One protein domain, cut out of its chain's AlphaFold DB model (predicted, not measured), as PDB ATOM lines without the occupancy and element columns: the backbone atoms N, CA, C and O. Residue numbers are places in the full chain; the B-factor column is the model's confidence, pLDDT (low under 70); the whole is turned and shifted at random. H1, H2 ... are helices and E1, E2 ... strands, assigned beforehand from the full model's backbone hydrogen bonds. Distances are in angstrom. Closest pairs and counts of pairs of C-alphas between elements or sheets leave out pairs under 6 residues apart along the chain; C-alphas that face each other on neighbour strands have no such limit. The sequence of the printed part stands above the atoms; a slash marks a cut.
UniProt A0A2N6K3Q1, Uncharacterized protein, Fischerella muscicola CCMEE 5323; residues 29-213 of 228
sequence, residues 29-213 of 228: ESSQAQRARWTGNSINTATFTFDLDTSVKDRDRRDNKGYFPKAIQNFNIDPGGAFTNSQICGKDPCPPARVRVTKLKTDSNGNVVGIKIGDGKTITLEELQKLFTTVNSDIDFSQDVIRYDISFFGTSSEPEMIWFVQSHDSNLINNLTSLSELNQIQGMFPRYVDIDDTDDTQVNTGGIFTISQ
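This is residues 29 to 213 of the 228 residues of an uncharacterized protein of Fischerella muscicola CCMEE 5323 (UniProt A0A2N6K3Q1). Eight antiparallel strands form a closed barrel, in ring order E1, E2, E3, E4, E7, E8, E9, E10 and back to E1, with the short helices H1, H3 and H4 on its outside. To one side of the barrel is the small antiparallel hairpin E5 and E6 with H2 following it, and the long loop of residues 189 to 207 reaches as far as 27 A from the mean of the C-alphas. The 185 printed residues include four named helices and ten named strands, along the chain E1 E2 E3 H1 E4 E5 E6 H2 E7 E8 H3 H4 E9 E10; the class is mixed, with under half of the residues in named elements. The whole is compact, with a radius of gyration of the C-alphas of 15.6 A and spans of 52 by 39 by 30 A.

The barrel has E1, residues 35 to 42, 23.0 A long from C-alpha 35 at (338.336, 227.094, 387.659); E2, 48 to 53; E3, 65 to 77, 28.6 A; E4, 97 to 103, 19.8 A; E7, 145 to 151, 19.3 A; E8, 161 to 166, 17.0 A; E9, 185 to 188; and E10, 208 to 212, ending at C-alpha 212 at (329.932, 237.862, 391.579). The other strands are E5, 111 to 117, and E6, 121 to 124. The helices are H1, 85 to 89; H2, 125 to 133, 12.2 A; H3, 171 to 174; and H4, 177 to 181.

E1, E2 and E3 form a meander, each strand the antiparallel neighbour of the one before, with N 38 and O 50 at 2.8 A and N 51 and O 73 at 2.8 A. E3 bends by 72 degrees at residue 74; its residues 65 to 72 pair with E4, with N 68 and O 99 at 2.8 A. Round the ring follow N 100 and O 149, 2.8 A; N 148 and O 163, 2.9 A; N 164 and O 186, 2.9 A; N 187 and O 209, 2.9 A; and N 41 of E1 and O 210 of E10, 2.8 A. Outside the barrel, H3 is at a height of 7.2 A, only just over E4, with 3 of its 4 C-alphas falling on it. H1, at 7.7 A, is over none of the strands, only just, with 2 C-alphas falling on E3; H4, at 6.4 A, is over none. In the hairpin E5 and E6, N 117 and O 121 are 2.9 A apart. E5 is apart from E4 and E7; the closest C-alphas of H2 and E10, Phe 132 and Ile 208, are 7.6 A apart. In H1 and H2 every O i to N i+4 pair is within hydrogen-bond range; H4 has 0 of 1, but 2 of 2 O i to N i+3 pairs, and H3 is too short for an i+4 pair.

The C-alphas farthest apart, of Ser 31 and Thr 198, are 52.8 A apart. The printed part has no cut; the links E2 to E3, H2 to E7 and E9 to E10 are long. In the last, residues 194 to 195 pair antiparallel with 203 to 204. The mean pLDDT of the printed part is 84.5, with residues 29 to 33, 43 to 46, 153 to 157 and 197 to 203 under 70.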
ATOM      1  N   GLU A  29     341.861 218.014 399.104       44.06
ATOM      2  CA  GLU A  29     341.807 219.435 398.694       44.06
ATOM      3  C   GLU A  29     341.846 219.600 397.154       44.06
ATOM      4  O   GLU A  29     341.390 220.597 396.600       44.06
ATOM      5  N   SER A  30     342.319 218.579 396.427       38.47
ATOM      6  CA  SER A  30     342.297 218.503 394.967       38.47
ATOM      7  C   SER A  30     340.917 218.317 394.317       38.47
ATOM      8  O   SER A  30     340.828 218.524 393.112       38.47
ATOM      9  N   SER A  31     339.853 217.924 395.034       40.12
ATOM     10  CA  SER A  31     338.499 217.805 394.454       40.12
ATOM     11  C   SER A  31     337.634 219.064 394.609       40.12
ATOM     12  O   SER A  31     336.539 219.104 394.056       40.12
ATOM     13  N   GLN A  32     338.109 220.090 395.327       50.66
ATOM     14  CA  GLN A  32     337.454 221.410 395.439       50.66
ATOM     15  C   GLN A  32     338.163 222.508 394.628       50.66
ATOM     16  O   GLN A  32     337.649 223.612 394.484       50.66
ATOM     17  N   ALA A  33     339.326 222.196 394.062       56.59
ATOM     18  CA  ALA A  33     340.063 223.057 393.155       56.59
ATOM     19  C   ALA A  33     339.300 223.230 391.829       56.59
ATOM     20  O   ALA A  33     339.343 222.373 390.946       56.59
ATOM     21  N   GLN A  34     338.585 224.343 391.694       72.25
ATOM     22  CA  GLN A  34     337.790 224.686 390.521       72.25
ATOM     23  C   GLN A  34     338.365 225.903 389.801       72.25
ATOM     24  O   GLN A  34     338.866 226.845 390.424       72.25
ATOM     25  N   ARG A  35     338.246 225.886 388.471       82.44
ATOM     26  CA  ARG A  35     338.336 227.094 387.659       82.44
ATOM     27  C   ARG A  35     336.923 227.609 387.434       82.44
ATOM     28  O   ARG A  35     336.152 226.972 386.721       82.44
ATOM     29  N   ALA A  36     336.595 228.736 388.048       84.69
ATOM     30  CA  ALA A  36     335.287 229.364 387.914       84.69
ATOM     31  C   ALA A  36     335.408 230.658 387.109       84.69
ATOM     32  O   ALA A  36     336.358 231.419 387.302       84.69
ATOM     33  N   ARG A  37     334.441 230.908 386.222       88.44
ATOM     34  CA  ARG A  37     334.272 232.216 385.581       88.44
ATOM     35  C   ARG A  37     333.645 233.157 386.600       88.44
ATOM     36  O   ARG A  37     332.691 232.769 387.259       88.44
ATOM     37  N   TRP A  38     334.160 234.369 386.705       90.12
ATOM     38  CA  TRP A  38     333.636 235.442 387.541       90.12
ATOM     39  C   TRP A  38     333.313 236.648 386.673       90.12
ATOM     40  O   TRP A  38     333.981 236.890 385.661       90.12
ATOM     41  N   THR A  39     332.305 237.405 387.095       90.19
ATOM     42  CA  THR A  39     331.838 238.599 386.395       90.19
ATOM     43  C   THR A  39     331.822 239.771 387.360       90.19
ATOM     44  O   THR A  39     331.203 239.707 388.421       90.19
ATOM     45  N   GLY A  40     332.520 240.835 386.986       88.12
ATOM     46  CA  GLY A  40     332.568 242.090 387.707       88.12
ATOM     47  C   GLY A  40     331.871 243.209 386.956       88.12
ATOM     48  O   GLY A  40     331.843 243.230 385.727       88.12
ATOM     49  N   ASN A  41     331.303 244.141 387.705       84.31
ATOM     50  CA  ASN A  41     330.700 245.346 387.167       84.31
ATOM     51  C   ASN A  41     330.986 246.529 388.101       84.31
ATOM     52  O   ASN A  41     331.088 246.356 389.317       84.31
ATOM     53  N   SER A  42     331.136 247.720 387.539       74.44
ATOM     54  CA  SER A  42     331.339 248.972 388.271       74.44
ATOM     55  C   SER A  42     330.246 249.959 387.864       74.44
ATOM     56  O   SER A  42     329.641 249.822 386.805       74.44
ATOM     57  N   ILE A  43     329.996 250.974 388.694       65.19
ATOM     58  CA  ILE A  43     328.974 251.998 388.421       65.19
ATOM     59  C   ILE A  43     329.228 252.712 387.079       65.19
ATOM     60  O   ILE A  43     328.280 253.137 386.425       65.19
ATOM     61  N   ASN A  44     330.491 252.797 386.644       58.00
ATOM     62  CA  ASN A  44     330.907 253.560 385.464       58.00
ATOM     63  C   ASN A  44     331.687 252.730 384.427       58.00
ATOM     64  O   ASN A  44     332.221 253.297 383.470       58.00
ATOM     65  N   THR A  45     331.787 251.406 384.582       60.12
ATOM     66  CA  THR A  45     332.504 250.552 383.622       60.12
ATOM     67  C   THR A  45     331.582 249.594 382.901       60.12
ATOM     68  O   THR A  45     330.537 249.197 383.402       60.12
ATOM     69  N   ALA A  46     332.028 249.155 381.726       68.88
ATOM     70  CA  ALA A  46     331.496 247.935 381.154       68.88
ATOM     71  C   ALA A  46     331.787 246.751 382.085       68.88
ATOM     72  O   ALA A  46     332.734 246.768 382.883       68.88
ATOM     73  N   THR A  47     330.961 245.722 381.956       87.44
ATOM     74  CA  THR A  47     331.158 244.434 382.608       87.44
ATOM     75  C   THR A  47     332.546 243.892 382.268       87.44
ATOM     76  O   THR A  47     333.012 243.996 381.135       87.44
ATOM     77  N   PHE A  48     333.222 243.301 383.244       90.44
ATOM     78  CA  PHE A  48     334.458 242.565 383.021       90.44
ATOM     79  C   PHE A  48     334.328 241.148 383.548       90.44
ATOM     80  O   PHE A  48     333.481 240.830 384.380       90.44
ATOM     81  N   THR A  49     335.168 240.262 383.047       93.06
ATOM     82  CA  THR A  49     335.101 238.839 383.347       93.06
ATOM     83  C   THR A  49     336.496 238.251 383.460       93.06
ATOM     84  O   THR A  49     337.429 238.736 382.827       93.06
ATOM     85  N   PHE A  50     336.660 237.211 384.269       93.12
ATOM     86  CA  PHE A  50     337.928 236.496 384.429       93.12
ATOM     87  C   PHE A  50     337.692 235.081 384.947       93.12
ATOM     88  O   PHE A  50     336.624 234.769 385.465       93.12
ATOM     89  N   ASP A  51     338.703 234.231 384.834       92.19
ATOM     90  CA  ASP A  51     338.706 232.897 385.419       92.19
ATOM     91  C   ASP A  51     339.564 232.903 386.684       92.19
ATOM     92  O   ASP A  51     340.742 233.265 386.632       92.19
ATOM     93  N   LEU A  52     338.987 232.482 387.808       91.75
ATOM     94  CA  LEU A  52     339.708 232.231 389.053       91.75
ATOM     95  C   LEU A  52     340.053 230.746 389.137       91.75
ATOM     96  O   LEU A  52     339.160 229.903 389.206       91.75
ATOM     97  N   ASP A  53     341.343 230.430 389.142       90.62
ATOM     98  CA  ASP A  53     341.877 229.081 389.300       90.62
ATOM     99  C   ASP A  53     342.272 228.834 390.762       90.62
ATOM    100  O   ASP A  53     343.376 229.163 391.204       90.62
ATOM    101  N   THR A  54     341.348 228.245 391.519       87.56
ATOM    102  CA  THR A  54     341.546 227.946 392.947       87.56
ATOM    103  C   THR A  54     342.463 226.740 393.191       87.56
ATOM    104  O   THR A  54     342.827 226.472 394.332       87.56
ATOM    105  N   SER A  55     342.894 226.034 392.134       85.69
ATOM    106  CA  SER A  55     343.861 224.927 392.228       85.69
ATOM    107  C   SER A  55     345.300 225.392 392.460       85.69
ATOM    108  O   SER A  55     346.171 224.603 392.850       85.69
ATOM    109  N   VAL A  56     345.575 226.672 392.195       87.38
ATOM    110  CA  VAL A  56     346.904 227.252 392.354       87.38
ATOM    111  C   VAL A  56     347.271 227.240 393.833       87.38
ATOM    112  O   VAL A  56     346.613 227.864 394.656       87.38
ATOM    113  N   LYS A  57     348.361 226.547 394.171       87.25
ATOM    114  CA  LYS A  57     348.863 226.486 395.545       87.25
ATOM    115  C   LYS A  57     349.585 227.770 395.933       87.25
ATOM    116  O   LYS A  57     350.331 228.337 395.126       87.25
ATOM    117  N   ASP A  58     349.424 228.154 397.193       89.19
ATOM    118  CA  ASP A  58     350.208 229.214 397.810       89.19
ATOM    119  C   ASP A  58     351.706 228.870 397.776       89.19
ATOM    120  O   ASP A  58     352.138 227.810 398.241       89.19
ATOM    121  N   ARG A  59     352.508 229.763 397.193       85.88
ATOM    122  CA  ARG A  59     353.967 229.612 397.099       85.88
ATOM    123  C   ARG A  59     354.728 230.194 398.282       85.88
ATOM    124  O   ARG A  59     355.926 229.945 398.388       85.88
ATOM    125  N   ASP A  60     354.080 230.997 399.111       82.38
ATOM    126  CA  ASP A  60     354.713 231.800 400.156       82.38
ATOM    127  C   ASP A  60     353.955 231.636 401.476       82.38
ATOM    128  O   ASP A  60     353.669 232.628 402.136       82.38
ATOM    129  N   ARG A  61     353.635 230.376 401.818       75.94
ATOM    130  CA  ARG A  61     352.753 229.952 402.918       75.94
ATOM    131  C   ARG A  61     353.219 230.473 404.275       75.94
ATOM    132  O   ARG A  61     353.893 229.778 405.036       75.94
ATOM    133  N   ARG A  62     352.862 231.721 404.555       79.25
ATOM    134  CA  ARG A  62     353.122 232.447 405.793       79.25
ATOM    135  C   ARG A  62     351.783 232.765 406.431       79.25
ATOM    136  O   ARG A  62     350.841 233.140 405.746       79.25
ATOM    137  N   ASP A  63     351.718 232.715 407.756       72.38
ATOM    138  CA  ASP A  63     350.454 232.814 408.506       72.38
ATOM    139  C   ASP A  63     349.614 234.065 408.193       72.38
ATOM    140  O   ASP A  63     348.410 234.076 408.408       72.38
ATOM    141  N   ASN A  64     350.235 235.121 407.660       81.62
ATOM    142  CA  ASN A  64     349.585 236.400 407.371       81.62
ATOM    143  C   ASN A  64     349.759 236.876 405.923       81.62
ATOM    144  O   ASN A  64     349.503 238.052 405.634       81.62
ATOM    145  N   LYS A  65     350.259 236.013 405.033       90.19
ATOM    146  CA  LYS A  65     350.492 236.365 403.637       90.19
ATOM    147  C   LYS A  65     350.429 235.137 402.736       90.19
ATOM    148  O   LYS A  65     351.243 234.240 402.907       90.19
ATOM    149  N   GLY A  66     349.568 235.194 401.725       92.81
ATOM    150  CA  GLY A  66     349.497 234.207 400.651       92.81
ATOM    151  C   GLY A  66     349.979 234.764 399.313       92.81
ATOM    152  O   GLY A  66     349.910 235.972 399.047       92.81
ATOM    153  N   TYR A  67     350.473 233.882 398.445       94.00
ATOM    154  CA  TYR A  67     350.887 234.216 397.087       94.00
ATOM    155  C   TYR A  67     350.513 233.132 396.068       94.00
ATOM    156  O   TYR A  67     351.120 232.061 396.011       94.00
ATOM    157  N   PHE A  68     349.586 233.478 395.173       93.75
ATOM    158  CA  PHE A  68     349.010 232.590 394.164       93.75
ATOM    159  C   PHE A  68     349.347 233.089 392.753       93.75
ATOM    160  O   PHE A  68     348.672 233.963 392.195       93.75
ATOM    161  N   PRO A  69     350.434 232.597 392.142       92.25
ATOM    162  CA  PRO A  69     350.830 233.048 390.818       92.25
ATOM    163  C   PRO A  69     349.909 232.478 389.741       92.25
ATOM    164  O   PRO A  69     349.708 231.270 389.680       92.25
ATOM    165  N   LYS A  70     349.453 233.338 388.822       92.00
ATOM    166  CA  LYS A  70     348.590 232.961 387.685       92.00
ATOM    167  C   LYS A  70     347.216 232.403 388.098       92.00
ATOM    168  O   LYS A  70     346.612 231.654 387.331       92.00
ATOM    169  N   ALA A  71     346.738 232.758 389.293       92.75
ATOM    170  CA  ALA A  71     345.415 232.364 389.777       92.75
ATOM    171  C   ALA A  71     344.274 233.072 389.033       92.75
ATOM    172  O   ALA A  71     343.173 232.544 388.991       92.75
ATOM    173  N   ILE A  72     344.537 234.225 388.409       93.69
ATOM    174  CA  ILE A  72     343.568 234.924 387.562       93.69
ATOM    175  C   ILE A  72     343.976 234.756 386.102       93.69
ATOM    176  O   ILE A  72     345.115 235.047 385.727       93.69
ATOM    177  N   GLN A  73     343.056 234.282 385.271       93.31
ATOM    178  CA  GLN A  73     343.272 234.021 383.849       93.31
ATOM    179  C   GLN A  73     342.135 234.620 383.023       93.31
ATOM    180  O   GLN A  73     341.078 234.935 383.560       93.31
ATOM    181  N   ASN A  74     342.349 234.776 381.715       93.44
ATOM    182  CA  ASN A  74     341.306 235.180 380.764       93.44
ATOM    183  C   ASN A  74     340.518 236.430 381.198       93.44
ATOM    184  O   ASN A  74     339.298 236.487 381.005       93.44
ATOM    185  N   PHE A  75     341.210 237.390 381.825       93.69
ATOM    186  CA  PHE A  75     340.624 238.673 382.190       93.69
ATOM    187  C   PHE A  75     340.277 239.447 380.922       93.69
ATOM    188  O   PHE A  75     341.118 239.571 380.030       93.69
ATOM    189  N   ASN A  76     339.052 239.954 380.860       92.19
ATOM    190  CA  ASN A  76     338.546 240.713 379.734       92.19
ATOM    191  C   ASN A  76     337.503 241.734 380.187       92.19
ATOM    192  O   ASN A  76     336.590 241.381 380.931       92.19
ATOM    193  N   ILE A  77     337.603 242.959 379.687       89.94
ATOM    194  CA  ILE A  77     336.590 244.006 379.823       89.94
ATOM    195  C   ILE A  77     335.765 244.041 378.541       89.94
ATOM    196  O   ILE A  77     336.323 244.053 377.439       89.94
ATOM    197  N   ASP A  78     334.444 244.051 378.677       87.19
ATOM    198  CA  ASP A  78     333.547 244.169 377.537       87.19
ATOM    199  C   ASP A  78     333.732 245.538 376.852       87.19
ATOM    200  O   ASP A  78     333.947 246.562 377.512       87.19
ATOM    201  N   PRO A  79     333.671 245.597 375.512       79.69
ATOM    202  CA  PRO A  79     333.828 246.849 374.784       79.69
ATOM    203  C   PRO A  79     332.706 247.844 375.125       79.69
ATOM    204  O   PRO A  79     331.556 247.458 375.328       79.69
ATOM    205  N   GLY A  80     333.033 249.141 375.131       72.50
ATOM    206  CA  GLY A  80     332.077 250.229 375.394       72.50
ATOM    207  C   GLY A  80     332.106 250.799 376.818       72.50
ATOM    208  O   GLY A  80     331.300 251.671 377.129       72.50
ATOM    209  N   GLY A  81     333.027 250.336 377.670       72.56
ATOM    210  CA  GLY A  81     333.259 250.882 379.011       72.56
ATOM    211  C   GLY A  81     334.293 252.010 379.068       72.56
ATOM    212  O   GLY A  81     334.982 252.296 378.090       72.56
ATOM    213  N   ALA A  82     334.440 252.616 380.252       76.19
ATOM    214  CA  ALA A  82     335.431 253.664 380.526       76.19
ATOM    215  C   ALA A  82     336.897 253.183 380.492       76.19
ATOM    216  O   ALA A  82     337.806 253.997 380.323       76.19
ATOM    217  N   PHE A  83     337.133 251.874 380.642       81.44
ATOM    218  CA  PHE A  83     338.466 251.270 380.650       81.44
ATOM    219  C   PHE A  83     338.566 250.123 379.645       81.44
ATOM    220  O   PHE A  83     337.576 249.492 379.282       81.44
ATOM    221  N   THR A  84     339.792 249.830 379.229       86.94
ATOM    222  CA  THR A  84     340.148 248.753 378.300       86.94
ATOM    223  C   THR A  84     341.126 247.781 378.953       86.94
ATOM    224  O   THR A  84     341.819 248.134 379.912       86.94
ATOM    225  N   ASN A  85     341.253 246.573 378.397       89.25
ATOM    226  CA  ASN A  85     342.259 245.595 378.825       89.25
ATOM    227  C   ASN A  85     343.660 246.226 378.882       89.25
ATOM    228  O   ASN A  85     344.308 246.201 379.924       89.25
ATOM    229  N   SER A  86     344.087 246.894 377.805       89.25
ATOM    230  CA  SER A  86     345.394 247.562 377.736       89.25
ATOM    231  C   SER A  86     345.602 248.629 378.813       89.25
ATOM    232  O   SER A  86     346.723 248.789 379.286       89.25
ATOM    233  N   GLN A  87     344.551 249.342 379.226       87.69
ATOM    234  CA  GLN A  87     344.626 250.327 380.311       87.69
ATOM    235  C   GLN A  87     344.800 249.670 381.685       87.69
ATOM    236  O   GLN A  87     345.591 250.160 382.490       87.69
ATOM    237  N   ILE A  88     344.117 248.548 381.940       87.81
ATOM    238  CA  ILE A  88     344.232 247.830 383.215       87.81
ATOM    239  C   ILE A  88     345.543 247.053 383.295       87.81
ATOM    240  O   ILE A  88     346.290 247.216 384.248       87.81
ATOM    241  N   CYS A  89     345.841 246.206 382.312       87.94
ATOM    242  CA  CYS A  89     346.914 245.212 382.403       87.94
ATOM    243  C   CYS A  89     348.110 245.495 381.473       87.94
ATOM    244  O   CYS A  89     349.015 244.664 381.356       87.94
ATOM    245  N   GLY A  90     348.121 246.648 380.792       87.62
ATOM    246  CA  GLY A  90     349.218 247.115 379.934       87.62
ATOM    247  C   GLY A  90     349.278 246.489 378.536       87.62
ATOM    248  O   GLY A  90     350.120 246.889 377.733       87.62
ATOM    249  N   LYS A  91     348.427 245.502 378.231       88.44
ATOM    250  CA  LYS A  91     348.362 244.836 376.919       88.44
ATOM    251  C   LYS A  91     347.010 244.169 376.677       88.44
ATOM    252  O   LYS A  91     346.306 243.852 377.623       88.44
ATOM    253  N   ASP A  92     346.703 243.867 375.425       88.50
ATOM    254  CA  ASP A  92     345.505 243.120 375.044       88.50
ATOM    255  C   ASP A  92     345.907 241.950 374.124       88.50
ATOM    256  O   ASP A  92     346.560 242.197 373.103       88.50
ATOM    257  N   PRO A  93     345.627 240.678 374.479       91.06
ATOM    258  CA  PRO A  93     344.911 240.213 375.673       91.06
ATOM    259  C   PRO A  93     345.723 240.332 376.972       91.06
ATOM    260  O   PRO A  93     346.959 240.236 376.977       91.06
ATOM    261  N   CYS A  94     345.013 240.467 378.099       91.56
ATOM    262  CA  CYS A  94     345.638 240.505 379.416       91.56
ATOM    263  C   CYS A  94     346.404 239.208 379.732       91.56
ATOM    264  O   CYS A  94     345.924 238.105 379.454       91.56
ATOM    265  N   PRO A  95     347.603 239.301 380.338       92.88
ATOM    266  CA  PRO A  95     348.327 238.118 380.797       92.88
ATOM    267  C   PRO A  95     347.616 237.452 381.986       92.88
ATOM    268  O   PRO A  95     346.758 238.060 382.617       92.88
ATOM    269  N   PRO A  96     348.018 236.233 382.375       93.00
ATOM    270  CA  PRO A  96     347.612 235.673 383.659       93.00
ATOM    271  C   PRO A  96     348.121 236.523 384.830       93.00
ATOM    272  O   PRO A  96     349.328 236.757 384.935       93.00
ATOM    273  N   ALA A  97     347.226 236.908 385.738       93.75
ATOM    274  CA  ALA A  97     347.548 237.698 386.917       93.75
ATOM    275  C   ALA A  97     347.866 236.835 388.147       93.75
ATOM    276  O   ALA A  97     347.359 235.726 388.344       93.75
ATOM    277  N   ARG A  98     348.737 237.369 389.002       93.44
ATOM    278  CA  ARG A  98     349.057 236.828 390.328       93.44
ATOM    279  C   ARG A  98     348.178 237.482 391.384       93.44
ATOM    280  O   ARG A  98     347.852 238.655 391.248       93.44
ATOM    281  N   VAL A  99     347.901 236.752 392.455       94.44
ATOM    282  CA  VAL A  99     347.170 237.253 393.622       94.44
ATOM    283  C   VAL A  99     348.086 237.197 394.839       94.44
ATOM    284  O   VAL A  99     348.725 236.175 395.098       94.44
ATOM    285  N   ARG A 100     348.190 238.302 395.572       94.38
ATOM    286  CA  ARG A 100     348.803 238.365 396.902       94.38
ATOM    287  C   ARG A 100     347.704 238.626 397.910       94.38
ATOM    288  O   ARG A 100     346.888 239.505 397.683       94.38
ATOM    289  N   VAL A 101     347.695 237.885 399.004       95.00
ATOM    290  CA  VAL A 101     346.629 237.986 400.002       95.00
ATOM    291  C   VAL A 101     347.237 238.372 401.332       95.00
ATOM    292  O   VAL A 101     348.230 237.776 401.742       95.00
ATOM    293  N   THR A 102     346.673 239.371 401.998       94.00
ATOM    294  CA  THR A 102     347.095 239.811 403.334       94.00
ATOM    295  C   THR A 102     345.894 240.298 404.129       94.00
ATOM    296  O   THR A 102     344.903 240.731 403.548       94.00
ATOM    297  N   LYS A 103     345.999 240.341 405.459       93.50
ATOM    298  CA  LYS A 103     345.092 241.188 406.246       93.50
ATOM    299  C   LYS A 103     345.303 242.660 405.883       93.50
ATOM    300  O   LYS A 103     346.447 243.075 405.666       93.50
ATOM    301  N   LEU A 104     344.221 243.429 405.825       93.94
ATOM    302  CA  LEU A 104     344.280 244.883 405.741       93.94
ATOM    303  C   LEU A 104     345.004 245.422 406.981       93.94
ATOM    304  O   LEU A 104     344.808 244.926 408.089       93.94
ATOM    305  N   LYS A 105     345.894 246.394 406.788       93.62
ATOM    306  CA  LYS A 105     346.685 246.990 407.867       93.62
ATOM    307  C   LYS A 105     346.826 248.480 407.644       93.62
ATOM    308  O   LYS A 105     346.973 248.915 406.501       93.62
ATOM    309  N   THR A 106     346.875 249.219 408.743       94.38
ATOM    310  CA  THR A 106     347.219 250.635 408.753       94.38
ATOM    311  C   THR A 106     348.599 250.866 409.357       94.38
ATOM    312  O   THR A 106     349.092 250.053 410.144       94.38
ATOM    313  N   ASP A 107     349.243 251.963 408.972       94.19
ATOM    314  CA  ASP A 107     350.418 252.479 409.671       94.19
ATOM    315  C   ASP A 107     350.015 253.321 410.900       94.19
ATOM    316  O   ASP A 107     348.836 253.445 411.241       94.19
ATOM    317  N   SER A 108     351.004 253.903 411.587       94.06
ATOM    318  CA  SER A 108     350.783 254.752 412.768       94.06
ATOM    319  C   SER A 108     350.004 256.037 412.481       94.06
ATOM    320  O   SER A 108     349.527 256.668 413.419       94.06
ATOM    321  N   ASN A 109     349.897 256.435 411.214       92.00
ATOM    322  CA  ASN A 109     349.204 257.640 410.774       92.00
ATOM    323  C   ASN A 109     347.789 257.324 410.257       92.00
ATOM    324  O   ASN A 109     347.109 258.219 409.769       92.00
ATOM    325  N   GLY A 110     347.347 256.062 410.341       92.38
ATOM    326  CA  GLY A 110     346.045 255.625 409.836       92.38
ATOM    327  C   GLY A 110     346.009 255.371 408.326       92.38
ATOM    328  O   GLY A 110     344.937 255.086 407.791       92.38
ATOM    329  N   ASN A 111     347.155 255.422 407.635       93.88
ATOM    330  CA  ASN A 111     347.234 255.123 406.207       93.88
ATOM    331  C   ASN A 111     347.147 253.624 405.963       93.88
ATOM    332  O   ASN A 111     347.819 252.845 406.640       93.88
ATOM    333  N   VAL A 112     346.408 253.212 404.940       93.62
ATOM    334  CA  VAL A 112     346.334 251.811 404.536       93.62
ATOM    335  C   VAL A 112     347.632 251.403 403.842       93.62
ATOM    336  O   VAL A 112     348.010 251.916 402.787       93.62
ATOM    337  N   VAL A 113     348.334 250.437 404.431       92.00
ATOM    338  CA  VAL A 113     349.675 250.048 403.989       92.00
ATOM    339  C   VAL A 113     349.627 249.430 402.594       92.00
ATOM    340  O   VAL A 113     348.962 248.422 402.357       92.00
ATOM    341  N   GLY A 114     350.397 249.994 401.663       88.06
ATOM    342  CA  GLY A 114     350.575 249.439 400.320       88.06
ATOM    343  C   GLY A 114     349.373 249.619 399.391       88.06
ATOM    344  O   GLY A 114     349.319 248.929 398.374       88.06
ATOM    345  N   ILE A 115     348.417 250.490 399.732       89.75
ATOM    346  CA  ILE A 115     347.402 250.988 398.794       89.75
ATOM    347  C   ILE A 115     347.775 252.406 398.395       89.75
ATOM    348  O   ILE A 115     348.062 253.247 399.245       89.75
ATOM    349  N   LYS A 116     347.738 252.653 397.091       90.38
ATOM    350  CA  LYS A 116     347.770 253.987 396.513       90.38
ATOM    351  C   LYS A 116     346.649 254.101 395.497       90.38
ATOM    352  O   LYS A 116     346.361 253.118 394.813       90.38
ATOM    353  N   ILE A 117     346.030 255.269 395.430       90.12
ATOM    354  CA  ILE A 117     344.925 255.574 394.519       90.12
ATOM    355  C   ILE A 117     345.304 256.728 393.584       90.12
ATOM    356  O   ILE A 117     346.255 257.462 393.873       90.12
ATOM    357  N   GLY A 118     344.591 256.859 392.464       86.06
ATOM    358  CA  GLY A 118     344.787 257.930 391.483       86.06
ATOM    359  C   GLY A 118     346.253 258.090 391.071       86.06
ATOM    360  O   GLY A 118     346.918 257.118 390.702       86.06
ATOM    361  N   ASP A 119     346.777 259.306 391.227       82.06
ATOM    362  CA  ASP A 119     348.164 259.689 390.919       82.06
ATOM    363  C   ASP A 119     349.193 259.252 391.987       82.06
ATOM    364  O   ASP A 119     350.256 259.852 392.160       82.06
ATOM    365  N   GLY A 120     348.901 258.174 392.717       86.56
ATOM    366  CA  GLY A 120     349.786 257.607 393.733       86.56
ATOM    367  C   GLY A 120     349.549 258.145 395.146       86.56
ATOM    368  O   GLY A 120     350.428 257.985 396.002       86.56
ATOM    369  N   LYS A 121     348.384 258.760 395.392       89.19
ATOM    370  CA  LYS A 121     347.953 259.265 396.702       89.19
ATOM    371  C   LYS A 121     347.823 258.106 397.691       89.19
ATOM    372  O   LYS A 121     347.223 257.072 397.389       89.19
ATOM    373  N   THR A 122     348.402 258.278 398.876       91.06
ATOM    374  CA  THR A 122     348.182 257.369 400.007       91.06
ATOM    375  C   THR A 122     346.779 257.597 400.553       91.06
ATOM    376  O   THR A 122     346.374 258.742 400.709       91.06
ATOM    377  N   ILE A 123     346.069 256.515 400.858       90.94
ATOM    378  CA  ILE A 123     344.708 256.570 401.390       90.94
ATOM    379  C   ILE A 123     344.687 256.161 402.867       90.94
ATOM    380  O   ILE A 123     345.347 255.195 403.263       90.94
ATOM    381  N   THR A 124     343.921 256.874 403.680       92.94
ATOM    382  CA  THR A 124     343.607 256.513 405.066       92.94
ATOM    383  C   THR A 124     342.498 255.467 405.145       92.94
ATOM    384  O   THR A 124     341.759 255.228 404.189       92.94
ATOM    385  N   LEU A 125     342.364 254.810 406.300       92.56
ATOM    386  CA  LEU A 125     341.266 253.862 406.518       92.56
ATOM    387  C   LEU A 125     339.891 254.544 406.443       92.56
ATOM    388  O   LEU A 125     338.946 253.963 405.917       92.56
ATOM    389  N   GLU A 126     339.791 255.780 406.937       90.06
ATOM    390  CA  GLU A 126     338.562 256.577 406.893       90.06
ATOM    391  C   GLU A 126     338.167 256.909 405.452       90.06
ATOM    392  O   GLU A 126     337.024 256.703 405.051       90.06
ATOM    393  N   GLU A 127     339.121 257.372 404.648       90.50
ATOM    394  CA  GLU A 127     338.919 257.620 403.223       90.50
ATOM    395  C   GLU A 127     338.507 256.346 402.474       90.50
ATOM    396  O   GLU A 127     337.563 256.376 401.685       90.50
ATOM    397  N   LEU A 128     339.146 255.205 402.764       91.62
ATOM    398  CA  LEU A 128     338.754 253.920 402.183       91.62
ATOM    399  C   LEU A 128     337.309 253.556 402.551       91.62
ATOM    400  O   LEU A 128     336.543 253.138 401.684       91.62
ATOM    401  N   GLN A 129     336.900 253.776 403.803       90.94
ATOM    402  CA  GLN A 129     335.511 253.573 404.213       90.94
ATOM    403  C   GLN A 129     334.559 254.513 403.458       90.94
ATOM    404  O   GLN A 129     333.504 254.067 403.002       90.94
ATOM    405  N   LYS A 130     334.913 255.793 403.271       87.88
ATOM    406  CA  LYS A 130     334.094 256.765 402.518       87.88
ATOM    407  C   LYS A 130     333.873 256.321 401.066       87.88
ATOM    408  O   LYS A 130     332.733 256.348 400.590       87.88
ATOM    409  N   LEU A 131     334.923 255.841 400.390       88.06
ATOM    410  CA  LEU A 131     334.843 255.312 399.021       88.06
ATOM    411  C   LEU A 131     333.769 254.230 398.887       88.06
ATOM    412  O   LEU A 131     332.899 254.297 398.019       88.06
ATOM    413  N   PHE A 132     333.828 253.234 399.765       88.50
ATOM    414  CA  PHE A 132     332.975 252.055 399.680       88.50
ATOM    415  C   PHE A 132     331.565 252.309 400.234       88.50
ATOM    416  O   PHE A 132     330.591 251.774 399.705       88.50
ATOM    417  N   THR A 133     331.411 253.212 401.205       83.88
ATOM    418  CA  THR A 133     330.087 253.655 401.683       83.88
ATOM    419  C   THR A 133     329.296 254.348 400.569       83.88
ATOM    420  O   THR A 133     328.093 254.136 400.440       83.88
ATOM    421  N   THR A 134     329.974 255.102 399.695       77.12
ATOM    422  CA  THR A 134     329.347 255.794 398.550       77.12
ATOM    423  C   THR A 134     328.686 254.824 397.560       77.12
ATOM    424  O   THR A 134     327.747 255.199 396.860       77.12
ATOM    425  N   VAL A 135     329.135 253.566 397.512       75.75
ATOM    426  CA  VAL A 135     328.590 252.532 396.616       75.75
ATOM    427  C   VAL A 135     327.728 251.490 397.339       75.75
ATOM    428  O   VAL A 135     327.465 250.430 396.778       75.75
ATOM    429  N   ASN A 136     327.272 251.787 398.564       80.00
ATOM    430  CA  ASN A 136     326.511 250.872 399.428       80.00
ATOM    431  C   ASN A 136     327.236 249.539 399.682       80.00
ATOM    432  O   ASN A 136     326.668 248.460 399.536       80.00
ATOM    433  N   SER A 137     328.517 249.624 400.032       82.25
ATOM    434  CA  SER A 137     329.300 248.470 400.451       82.25
ATOM    435  C   SER A 137     328.885 247.935 401.826       82.25
ATOM    436  O   SER A 137     328.782 248.704 402.776       82.25
ATOM    437  N   ASP A 138     328.784 246.608 401.948       84.06
ATOM    438  CA  ASP A 138     328.652 245.906 403.236       84.06
ATOM    439  C   ASP A 138     329.982 245.682 403.995       84.06
ATOM    440  O   ASP A 138     329.998 245.004 405.022       84.06
ATOM    441  N   ILE A 139     331.119 246.185 403.496       88.44
ATOM    442  CA  ILE A 139     332.422 245.991 404.146       88.44
ATOM    443  C   ILE A 139     332.627 247.059 405.222       88.44
ATOM    444  O   ILE A 139     332.622 248.261 404.944       88.44
ATOM    445  N   ASP A 140     332.884 246.599 406.445       90.50
ATOM    446  CA  ASP A 140     333.334 247.437 407.548       90.50
ATOM    447  C   ASP A 140     334.864 247.364 407.639       90.50
ATOM    448  O   ASP A 140     335.456 246.429 408.190       90.50
ATOM    449  N   PHE A 141     335.530 248.380 407.088       91.31
ATOM    450  CA  PHE A 141     336.989 248.457 407.067       91.31
ATOM    451  C   PHE A 141     337.601 248.678 408.458       91.31
ATOM    452  O   PHE A 141     338.816 248.544 408.604       91.31
ATOM    453  N   SER A 142     336.792 248.965 409.485       87.19
ATOM    454  CA  SER A 142     337.253 249.003 410.879       87.19
ATOM    455  C   SER A 142     337.445 247.612 411.503       87.19
ATOM    456  O   SER A 142     338.054 247.502 412.568       87.19
ATOM    457  N   GLN A 143     336.950 246.555 410.849       91.38
ATOM    458  CA  GLN A 143     337.016 245.163 411.306       91.38
ATOM    459  C   GLN A 143     338.056 244.344 410.516       91.38
ATOM    460  O   GLN A 143     338.786 244.858 409.665       91.38
ATOM    461  N   ASP A 144     338.128 243.034 410.780       91.94
ATOM    462  CA  ASP A 144     339.024 242.115 410.070       91.94
ATOM    463  C   ASP A 144     338.641 241.988 408.581       91.94
ATOM    464  O   ASP A 144     337.702 241.277 408.201       91.94
ATOM    465  N   VAL A 145     339.411 242.666 407.728       94.19
ATOM    466  CA  VAL A 145     339.294 242.610 406.266       94.19
ATOM    467  C   VAL A 145     340.505 241.905 405.668       94.19
ATOM    468  O   VAL A 145     341.662 242.232 405.953       94.19
ATOM    469  N   ILE A 146     340.244 240.949 404.783       94.81
ATOM    470  CA  ILE A 146     341.250 240.293 403.957       94.81
ATOM    471  C   ILE A 146     341.302 241.006 402.612       94.81
ATOM    472  O   ILE A 146     340.286 241.231 401.954       94.81
ATOM    473  N   ARG A 147     342.515 241.371 402.215       95.31
ATOM    474  CA  ARG A 147     342.827 242.105 400.997       95.31
ATOM    475  C   ARG A 147     343.517 241.181 400.001       95.31
ATOM    476  O   ARG A 147     344.506 240.533 400.346       95.31
ATOM    477  N   TYR A 148     343.037 241.191 398.765       96.00
ATOM    478  CA  TYR A 148     343.608 240.466 397.635       96.00
ATOM    479  C   TYR A 148     344.159 241.478 396.631       96.00
ATOM    480  O   TYR A 148     343.402 242.204 396.001       96.00
ATOM    481  N   ASP A 149     345.475 241.523 396.478       95.38
ATOM    482  CA  ASP A 149     346.192 242.344 395.508       95.38
ATOM    483  C   ASP A 149     346.444 241.549 394.231       95.38
ATOM    484  O   ASP A 149     347.226 240.589 394.223       95.38
ATOM    485  N   ILE A 150     345.820 241.966 393.135       95.12
ATOM    486  CA  ILE A 150     345.936 241.310 391.839       95.12
ATOM    487  C   ILE A 150     346.895 242.112 390.972       95.12
ATOM    488  O   ILE A 150     346.731 243.322 390.804       95.12
ATOM    489  N   SER A 151     347.903 241.435 390.412       93.56
ATOM    490  CA  SER A 151     348.792 242.057 389.428       93.56
ATOM    491  C   SER A 151     348.968 241.249 388.154       93.56
ATOM    492  O   SER A 151     349.241 240.048 388.216       93.56
ATOM    493  N   PHE A 152     348.907 241.914 387.003       88.06
ATOM    494  CA  PHE A 152     348.878 241.257 385.699       88.06
ATOM    495  C   PHE A 152     350.244 240.799 385.200       88.06
ATOM    496  O   PHE A 152     350.327 239.654 384.792       88.06
ATOM    497  N   PHE A 153     351.322 241.583 385.279       69.19
ATOM    498  CA  PHE A 153     352.723 241.116 385.166       69.19
ATOM    499  C   PHE A 153     353.648 242.335 385.069       69.19
ATOM    500  O   PHE A 153     353.528 243.057 384.097       69.19
ATOM    501  N   GLY A 154     354.621 242.514 385.974       57.59
ATOM    502  CA  GLY A 154     355.830 243.354 385.785       57.59
ATOM    503  C   GLY A 154     355.672 244.841 385.407       57.59
ATOM    504  O   GLY A 154     356.676 245.538 385.334       57.59
ATOM    505  N   THR A 155     354.455 245.318 385.174       56.62
ATOM    506  CA  THR A 155     354.099 246.657 384.694       56.62
ATOM    507  C   THR A 155     354.097 247.689 385.811       56.62
ATOM    508  O   THR A 155     354.335 248.866 385.558       56.62
ATOM    509  N   SER A 156     353.856 247.258 387.052       64.12
ATOM    510  CA  SER A 156     353.881 248.128 388.222       64.12
ATOM    511  C   SER A 156     354.225 247.368 389.506       64.12
ATOM    512  O   SER A 156     354.035 246.152 389.625       64.12
ATOM    513  N   SER A 157     354.771 248.101 390.478       69.62
ATOM    514  CA  SER A 157     354.873 247.663 391.874       69.62
ATOM    515  C   SER A 157     353.522 247.685 392.591       69.62
ATOM    516  O   SER A 157     353.385 247.046 393.632       69.62
ATOM    517  N   GLU A 158     352.552 248.417 392.047       81.62
ATOM    518  CA  GLU A 158     351.214 248.592 392.601       81.62
ATOM    519  C   GLU A 158     350.238 247.579 391.984       81.62
ATOM    520  O   GLU A 158     350.412 247.184 390.828       81.62
ATOM    521  N   PRO A 159     349.243 247.100 392.747       90.38
ATOM    522  CA  PRO A 159     348.228 246.198 392.220       90.38
ATOM    523  C   PRO A 159     347.337 246.915 391.200       90.38
ATOM    524  O   PRO A 159     346.905 248.045 391.414       90.38
ATOM    525  N   GLU A 160     347.026 246.232 390.101       91.38
ATOM    526  CA  GLU A 160     346.095 246.741 389.095       91.38
ATOM    527  C   GLU A 160     344.626 246.593 389.542       91.38
ATOM    528  O   GLU A 160     343.776 247.392 389.152       91.38
ATOM    529  N   MET A 161     344.329 245.606 390.397       93.12
ATOM    530  CA  MET A 161     343.038 245.454 391.078       93.12
ATOM    531  C   MET A 161     343.256 245.062 392.533       93.12
ATOM    532  O   MET A 161     344.185 244.312 392.844       93.12
ATOM    533  N   ILE A 162     342.364 245.514 393.407       95.50
ATOM    534  CA  ILE A 162     342.327 245.103 394.810       95.50
ATOM    535  C   ILE A 162     340.928 244.595 395.128       95.50
ATOM    536  O   ILE A 162     339.954 245.267 394.794       95.50
ATOM    537  N   TRP A 163     340.825 243.432 395.767       95.38
ATOM    538  CA  TRP A 163     339.568 242.925 396.316       95.38
ATOM    539  C   TRP A 163     339.597 242.919 397.838       95.38
ATOM    540  O   TRP A 163     340.650 242.718 398.449       95.38
ATOM    541  N   PHE A 164     338.423 243.084 398.433       94.81
ATOM    542  CA  PHE A 164     338.222 243.113 399.871       94.81
ATOM    543  C   PHE A 164     337.154 242.097 400.273       94.81
ATOM    544  O   PHE A 164     336.099 241.998 399.647       94.81
ATOM    545  N   VAL A 165     337.448 241.339 401.327       92.94
ATOM    546  CA  VAL A 165     336.549 240.344 401.914       92.94
ATOM    547  C   VAL A 165     336.521 240.554 403.423       92.94
ATOM    548  O   VAL A 165     337.559 240.469 404.078       92.94
ATOM    549  N   GLN A 166     335.338 240.804 403.981       92.19
ATOM    550  CA  GLN A 166     335.135 240.831 405.428       92.19
ATOM    551  C   GLN A 166     335.226 239.402 405.978       92.19
ATOM    552  O   GLN A 166     334.342 238.588 405.722       92.19
ATOM    553  N   SER A 167     336.284 239.073 406.722       89.31
ATOM    554  CA  SER A 167     336.413 237.749 407.337       89.31
ATOM    555  C   SER A 167     337.493 237.699 408.414       89.31
ATOM    556  O   SER A 167     338.597 238.209 408.235       89.31
ATOM    557  N   HIS A 168     337.192 236.976 409.492       87.06
ATOM    558  CA  HIS A 168     338.146 236.625 410.548       87.06
ATOM    559  C   HIS A 168     338.891 235.309 410.256       87.06
ATOM    560  O   HIS A 168     339.819 234.949 410.985       87.06
ATOM    561  N   ASP A 169     338.496 234.572 409.211       85.62
ATOM    562  CA  ASP A 169     339.102 233.290 408.861       85.62
ATOM    563  C   ASP A 169     340.442 233.490 408.140       85.62
ATOM    564  O   ASP A 169     340.508 233.778 406.943       85.62
ATOM    565  N   SER A 170     341.540 233.291 408.868       80.38
ATOM    566  CA  SER A 170     342.893 233.372 408.314       80.38
ATOM    567  C   SER A 170     343.182 232.322 407.238       80.38
ATOM    568  O   SER A 170     344.135 232.498 406.478       80.38
ATOM    569  N   ASN A 171     342.391 231.248 407.127       83.56
ATOM    570  CA  ASN A 171     342.595 230.236 406.087       83.56
ATOM    571  C   ASN A 171     342.381 230.806 404.681       83.56
ATOM    572  O   ASN A 171     343.070 230.387 403.751       83.56
ATOM    573  N   LEU A 172     341.529 231.827 404.541       85.75
ATOM    574  CA  LEU A 172     341.294 232.544 403.284       85.75
ATOM    575  C   LEU A 172     342.546 233.256 402.741       85.75
ATOM    576  O   LEU A 172     342.604 233.593 401.557       85.75
ATOM    577  N   ILE A 173     343.559 233.485 403.587       87.94
ATOM    578  CA  ILE A 173     344.842 234.065 403.172       87.94
ATOM    579  C   ILE A 173     345.652 233.055 402.358       87.94
ATOM    580  O   ILE A 173     346.271 233.420 401.361       87.94
ATOM    581  N   ASN A 174     345.627 231.786 402.765       88.44
ATOM    582  CA  ASN A 174     346.480 230.731 402.217       88.44
ATOM    583  C   ASN A 174     345.703 229.733 401.341       88.44
ATOM    584  O   ASN A 174     346.289 228.778 400.828       88.44
ATOM    585  N   ASN A 175     344.404 229.970 401.133       87.75
ATOM    586  CA  ASN A 175     343.541 229.152 400.296       87.75
ATOM    587  C   ASN A 175     342.499 230.003 399.544       87.75
ATOM    588  O   ASN A 175     341.748 230.761 400.152       87.75
ATOM    589  N   LEU A 176     342.429 229.842 398.218       88.19
ATOM    590  CA  LEU A 176     341.457 230.531 397.362       88.19
ATOM    591  C   LEU A 176     340.142 229.757 397.169       88.19
ATOM    592  O   LEU A 176     339.193 230.340 396.653       88.19
ATOM    593  N   THR A 177     340.054 228.470 397.538       85.38
ATOM    594  CA  THR A 177     338.862 227.641 397.249       85.38
ATOM    595  C   THR A 177     337.594 228.198 397.891       85.38
ATOM    596  O   THR A 177     336.538 228.215 397.263       85.38
ATOM    597  N   SER A 178     337.713 228.741 399.100       81.50
ATOM    598  CA  SER A 178     336.601 229.323 399.855       81.50
ATOM    599  C   SER A 178     336.068 230.638 399.272       81.50
ATOM    600  O   SER A 178     335.004 231.087 399.679       81.50
ATOM    601  N   LEU A 179     336.737 231.250 398.283       83.62
ATOM    602  CA  LEU A 179     336.168 232.407 397.577       83.62
ATOM    603  C   LEU A 179     334.904 232.038 396.792       83.62
ATOM    604  O   LEU A 179     334.054 232.895 396.591       83.62
ATOM    605  N   SER A 180     334.754 230.773 396.385       76.06
ATOM    606  CA  SER A 180     333.540 230.276 395.717       76.06
ATOM    607  C   SER A 180     332.300 230.246 396.619       76.06
ATOM    608  O   SER A 180     331.181 230.139 396.125       76.06
ATOM    609  N   GLU A 181     332.481 230.361 397.936       76.19
ATOM    610  CA  GLU A 181     331.386 230.419 398.911       76.19
ATOM    611  C   GLU A 181     330.861 231.852 399.099       76.19
ATOM    612  O   GLU A 181     329.823 232.065 399.728       76.19
ATOM    613  N   LEU A 182     331.567 232.848 398.553       79.19
ATOM    614  CA  LEU A 182     331.184 234.250 398.641       79.19
ATOM    615  C   LEU A 182     330.243 234.605 397.489       79.19
ATOM    616  O   LEU A 182     330.602 234.516 396.318       79.19
ATOM    617  N   ASN A 183     329.048 235.088 397.831       72.62
ATOM    618  CA  ASN A 183     328.073 235.552 396.837       72.62
ATOM    619  C   ASN A 183     328.594 236.750 396.032       72.62
ATOM    620  O   ASN A 183     328.242 236.940 394.867       72.62
ATOM    621  N   GLN A 184     329.401 237.583 396.682       82.94
ATOM    622  CA  GLN A 184     329.831 238.853 396.145       82.94
ATOM    623  C   GLN A 184     331.154 239.273 396.785       82.94
ATOM    624  O   GLN A 184     331.370 239.077 397.979       82.94
ATOM    625  N   ILE A 185     332.037 239.855 395.981       89.56
ATOM    626  CA  ILE A 185     333.316 240.411 396.410       89.56
ATOM    627  C   ILE A 185     333.388 241.834 395.886       89.56
ATOM    628  O   ILE A 185     333.141 242.079 394.707       89.56
ATOM    629  N   GLN A 186     333.753 242.774 396.742       91.62
ATOM    630  CA  GLN A 186     333.939 244.154 396.325       91.62
ATOM    631  C   GLN A 186     335.409 244.440 396.084       91.62
ATOM    632  O   GLN A 186     336.298 243.831 396.685       91.62
ATOM    633  N   GLY A 187     335.676 245.387 395.203       93.38
ATOM    634  CA  GLY A 187     337.035 245.772 394.902       93.38
ATOM    635  C   GLY A 187     337.123 247.100 394.190       93.38
ATOM    636  O   GLY A 187     336.136 247.807 394.003       93.38
ATOM    637  N   MET A 188     338.342 247.446 393.811       92.75
ATOM    638  CA  MET A 188     338.613 248.657 393.063       92.75
ATOM    639  C   MET A 188     339.771 248.481 392.088       92.75
ATOM    640  O   MET A 188     340.675 247.672 392.313       92.75
ATOM    641  N   PHE A 189     339.752 249.283 391.027       91.31
ATOM    642  CA  PHE A 189     340.911 249.598 390.206       91.31
ATOM    643  C   PHE A 189     341.571 250.863 390.780       91.31
ATOM    644  O   PHE A 189     341.074 251.960 390.523       91.31
ATOM    645  N   PRO A 190     342.666 250.760 391.559       90.56
ATOM    646  CA  PRO A 190     343.127 251.876 392.393       90.56
ATOM    647  C   PRO A 190     343.484 253.143 391.605       90.56
ATOM    648  O   PRO A 190     343.199 254.249 392.047       90.56
ATOM    649  N   ARG A 191     344.031 252.988 390.392       87.38
ATOM    650  CA  ARG A 191     344.371 254.104 389.488       87.38
ATOM    651  C   ARG A 191     343.174 254.929 389.018       87.38
ATOM    652  O   ARG A 191     343.364 256.024 388.507       87.38
ATOM    653  N   TYR A 192     341.965 254.389 389.133       86.75
ATOM    654  CA  TYR A 192     340.731 255.014 388.654       86.75
ATOM    655  C   TYR A 192     339.782 255.373 389.795       86.75
ATOM    656  O   TYR A 192     338.582 255.545 389.581       86.75
ATOM    657  N   VAL A 193     340.322 255.449 391.008       87.38
ATOM    658  CA  VAL A 193     339.640 255.969 392.184       87.38
ATOM    659  C   VAL A 193     340.417 257.177 392.674       87.38
ATOM    660  O   VAL A 193     341.646 257.151 392.669       87.38
ATOM    661  N   ASP A 194     339.703 258.219 393.080       84.94
ATOM    662  CA  ASP A 194     340.306 259.443 393.601       84.94
ATOM    663  C   ASP A 194     339.402 260.094 394.654       84.94
ATOM    664  O   ASP A 194     338.181 259.904 394.637       84.94
ATOM    665  N   ILE A 195     340.016 260.838 395.570       80.94
ATOM    666  CA  ILE A 195     339.357 261.616 396.621       80.94
ATOM    667  C   ILE A 195     339.973 263.006 396.578       80.94
ATOM    668  O   ILE A 195     341.145 263.169 396.937       80.94
ATOM    669  N   ASP A 196     339.186 263.985 396.139       70.50
ATOM    670  CA  ASP A 196     339.608 265.380 396.137       70.50
ATOM    671  C   ASP A 196     339.589 265.926 397.573       70.50
ATOM    672  O   ASP A 196     338.542 265.988 398.213       70.50
ATOM    673  N   ASP A 197     340.759 266.312 398.090       62.19
ATOM    674  CA  ASP A 197     340.903 266.874 399.443       62.19
ATOM    675  C   ASP A 197     340.435 268.335 399.536       62.19
ATOM    676  O   ASP A 197     340.407 268.905 400.629       62.19
ATOM    677  N   THR A 198     340.127 268.983 398.407       61.31
ATOM    678  CA  THR A 198     339.768 270.410 398.382       61.31
ATOM    679  C   THR A 198     338.270 270.669 398.514       61.31
ATOM    680  O   THR A 198     337.889 271.736 398.993       61.31
ATOM    681  N   ASP A 199     337.439 269.681 398.184       52.78
ATOM    682  CA  ASP A 199     335.996 269.681 398.403       52.78
ATOM    683  C   ASP A 199     335.594 268.278 398.873       52.78
ATOM    684  O   ASP A 199     335.606 267.331 398.090       52.78
ATOM    685  N   ASP A 200     335.175 268.165 400.138       54.81
ATOM    686  CA  ASP A 200     334.808 266.943 400.897       54.81
ATOM    687  C   ASP A 200     333.633 266.127 400.280       54.81
ATOM    688  O   ASP A 200     332.989 265.304 400.929       54.81
ATOM    689  N   THR A 201     333.289 266.397 399.019       53.59
ATOM    690  CA  THR A 201     332.132 265.882 398.280       53.59
ATOM    691  C   THR A 201     332.479 265.241 396.934       53.59
ATOM    692  O   THR A 201     331.622 264.554 396.376       53.59
ATOM    693  N   GLN A 202     333.699 265.405 396.401       59.88
ATOM    694  CA  GLN A 202     334.072 264.802 395.115       59.88
ATOM    695  C   GLN A 202     334.904 263.535 395.299       59.88
ATOM    696  O   GLN A 202     336.132 263.544 395.367       59.88
ATOM    697  N   VAL A 203     334.191 262.410 395.339       68.94
ATOM    698  CA  VAL A 203     334.776 261.073 395.287       68.94
ATOM    699  C   VAL A 203     334.594 260.501 393.884       68.94
ATOM    700  O   VAL A 203     333.466 260.284 393.436       68.94
ATOM    701  N   ASN A 204     335.693 260.187 393.197       75.69
ATOM    702  CA  ASN A 204     335.627 259.422 391.957       75.69
ATOM    703  C   ASN A 204     335.559 257.926 392.281       75.69
ATOM    704  O   ASN A 204     336.573 257.277 392.525       75.69
ATOM    705  N   THR A 205     334.351 257.366 392.251       75.94
ATOM    706  CA  THR A 205     334.099 255.935 392.484       75.94
ATOM    707  C   THR A 205     334.116 255.096 391.205       75.94
ATOM    708  O   THR A 205     333.781 253.914 391.254       75.94
ATOM    709  N   GLY A 206     334.505 255.651 390.048       76.12
ATOM    710  CA  GLY A 206     334.431 254.945 388.761       76.12
ATOM    711  C   GLY A 206     335.253 253.654 388.701       76.12
ATOM    712  O   GLY A 206     334.878 252.709 388.000       76.12
ATOM    713  N   GLY A 207     336.332 253.585 389.479       84.50
ATOM    714  CA  GLY A 207     337.136 252.382 389.655       84.50
ATOM    715  C   GLY A 207     336.589 251.369 390.665       84.50
ATOM    716  O   GLY A 207     337.133 250.271 390.714       84.50
ATOM    717  N   ILE A 208     335.557 251.683 391.461       89.88
ATOM    718  CA  ILE A 208     334.985 250.762 392.458       89.88
ATOM    719  C   ILE A 208     334.011 249.812 391.780       89.88
ATOM    720  O   ILE A 208     333.060 250.237 391.127       89.88
ATOM    721  N   PHE A 209     334.227 248.517 391.972       89.62
ATOM    722  CA  PHE A 209     333.452 247.468 391.338       89.62
ATOM    723  C   PHE A 209     333.009 246.411 392.331       89.62
ATOM    724  O   PHE A 209     333.520 246.270 393.443       89.62
ATOM    725  N   THR A 210     332.087 245.596 391.852       89.88
ATOM    726  CA  THR A 210     331.643 244.405 392.540       89.88
ATOM    727  C   THR A 210     331.709 243.209 391.609       89.88
ATOM    728  O   THR A 210     331.378 243.319 390.431       89.88
ATOM    729  N   ILE A 211     332.150 242.070 392.129       89.88
ATOM    730  CA  ILE A 211     332.312 240.818 391.401       89.88
ATOM    731  C   ILE A 211     331.397 239.777 392.026       89.88
ATOM    732  O   ILE A 211     331.302 239.665 393.244       89.88
ATOM    733  N   SER A 212     330.734 239.008 391.180       86.62
ATOM    734  CA  SER A 212     329.932 237.862 391.579       86.62
ATOM    735  C   SER A 212     330.295 236.667 390.713       86.62
ATOM    736  O   SER A 212     330.708 236.806 389.552       86.62
ATOM    737  N   GLN A 213     330.151 235.480 391.282       77.44
ATOM    738  CA  GLN A 213     330.134 234.275 390.479       77.44
ATOM    739  C   GLN A 213     328.810 234.273 389.690       77.44
ATOM    740  O   GLN A 213     327.758 234.558 390.270       77.44
TER     741      GLN A 213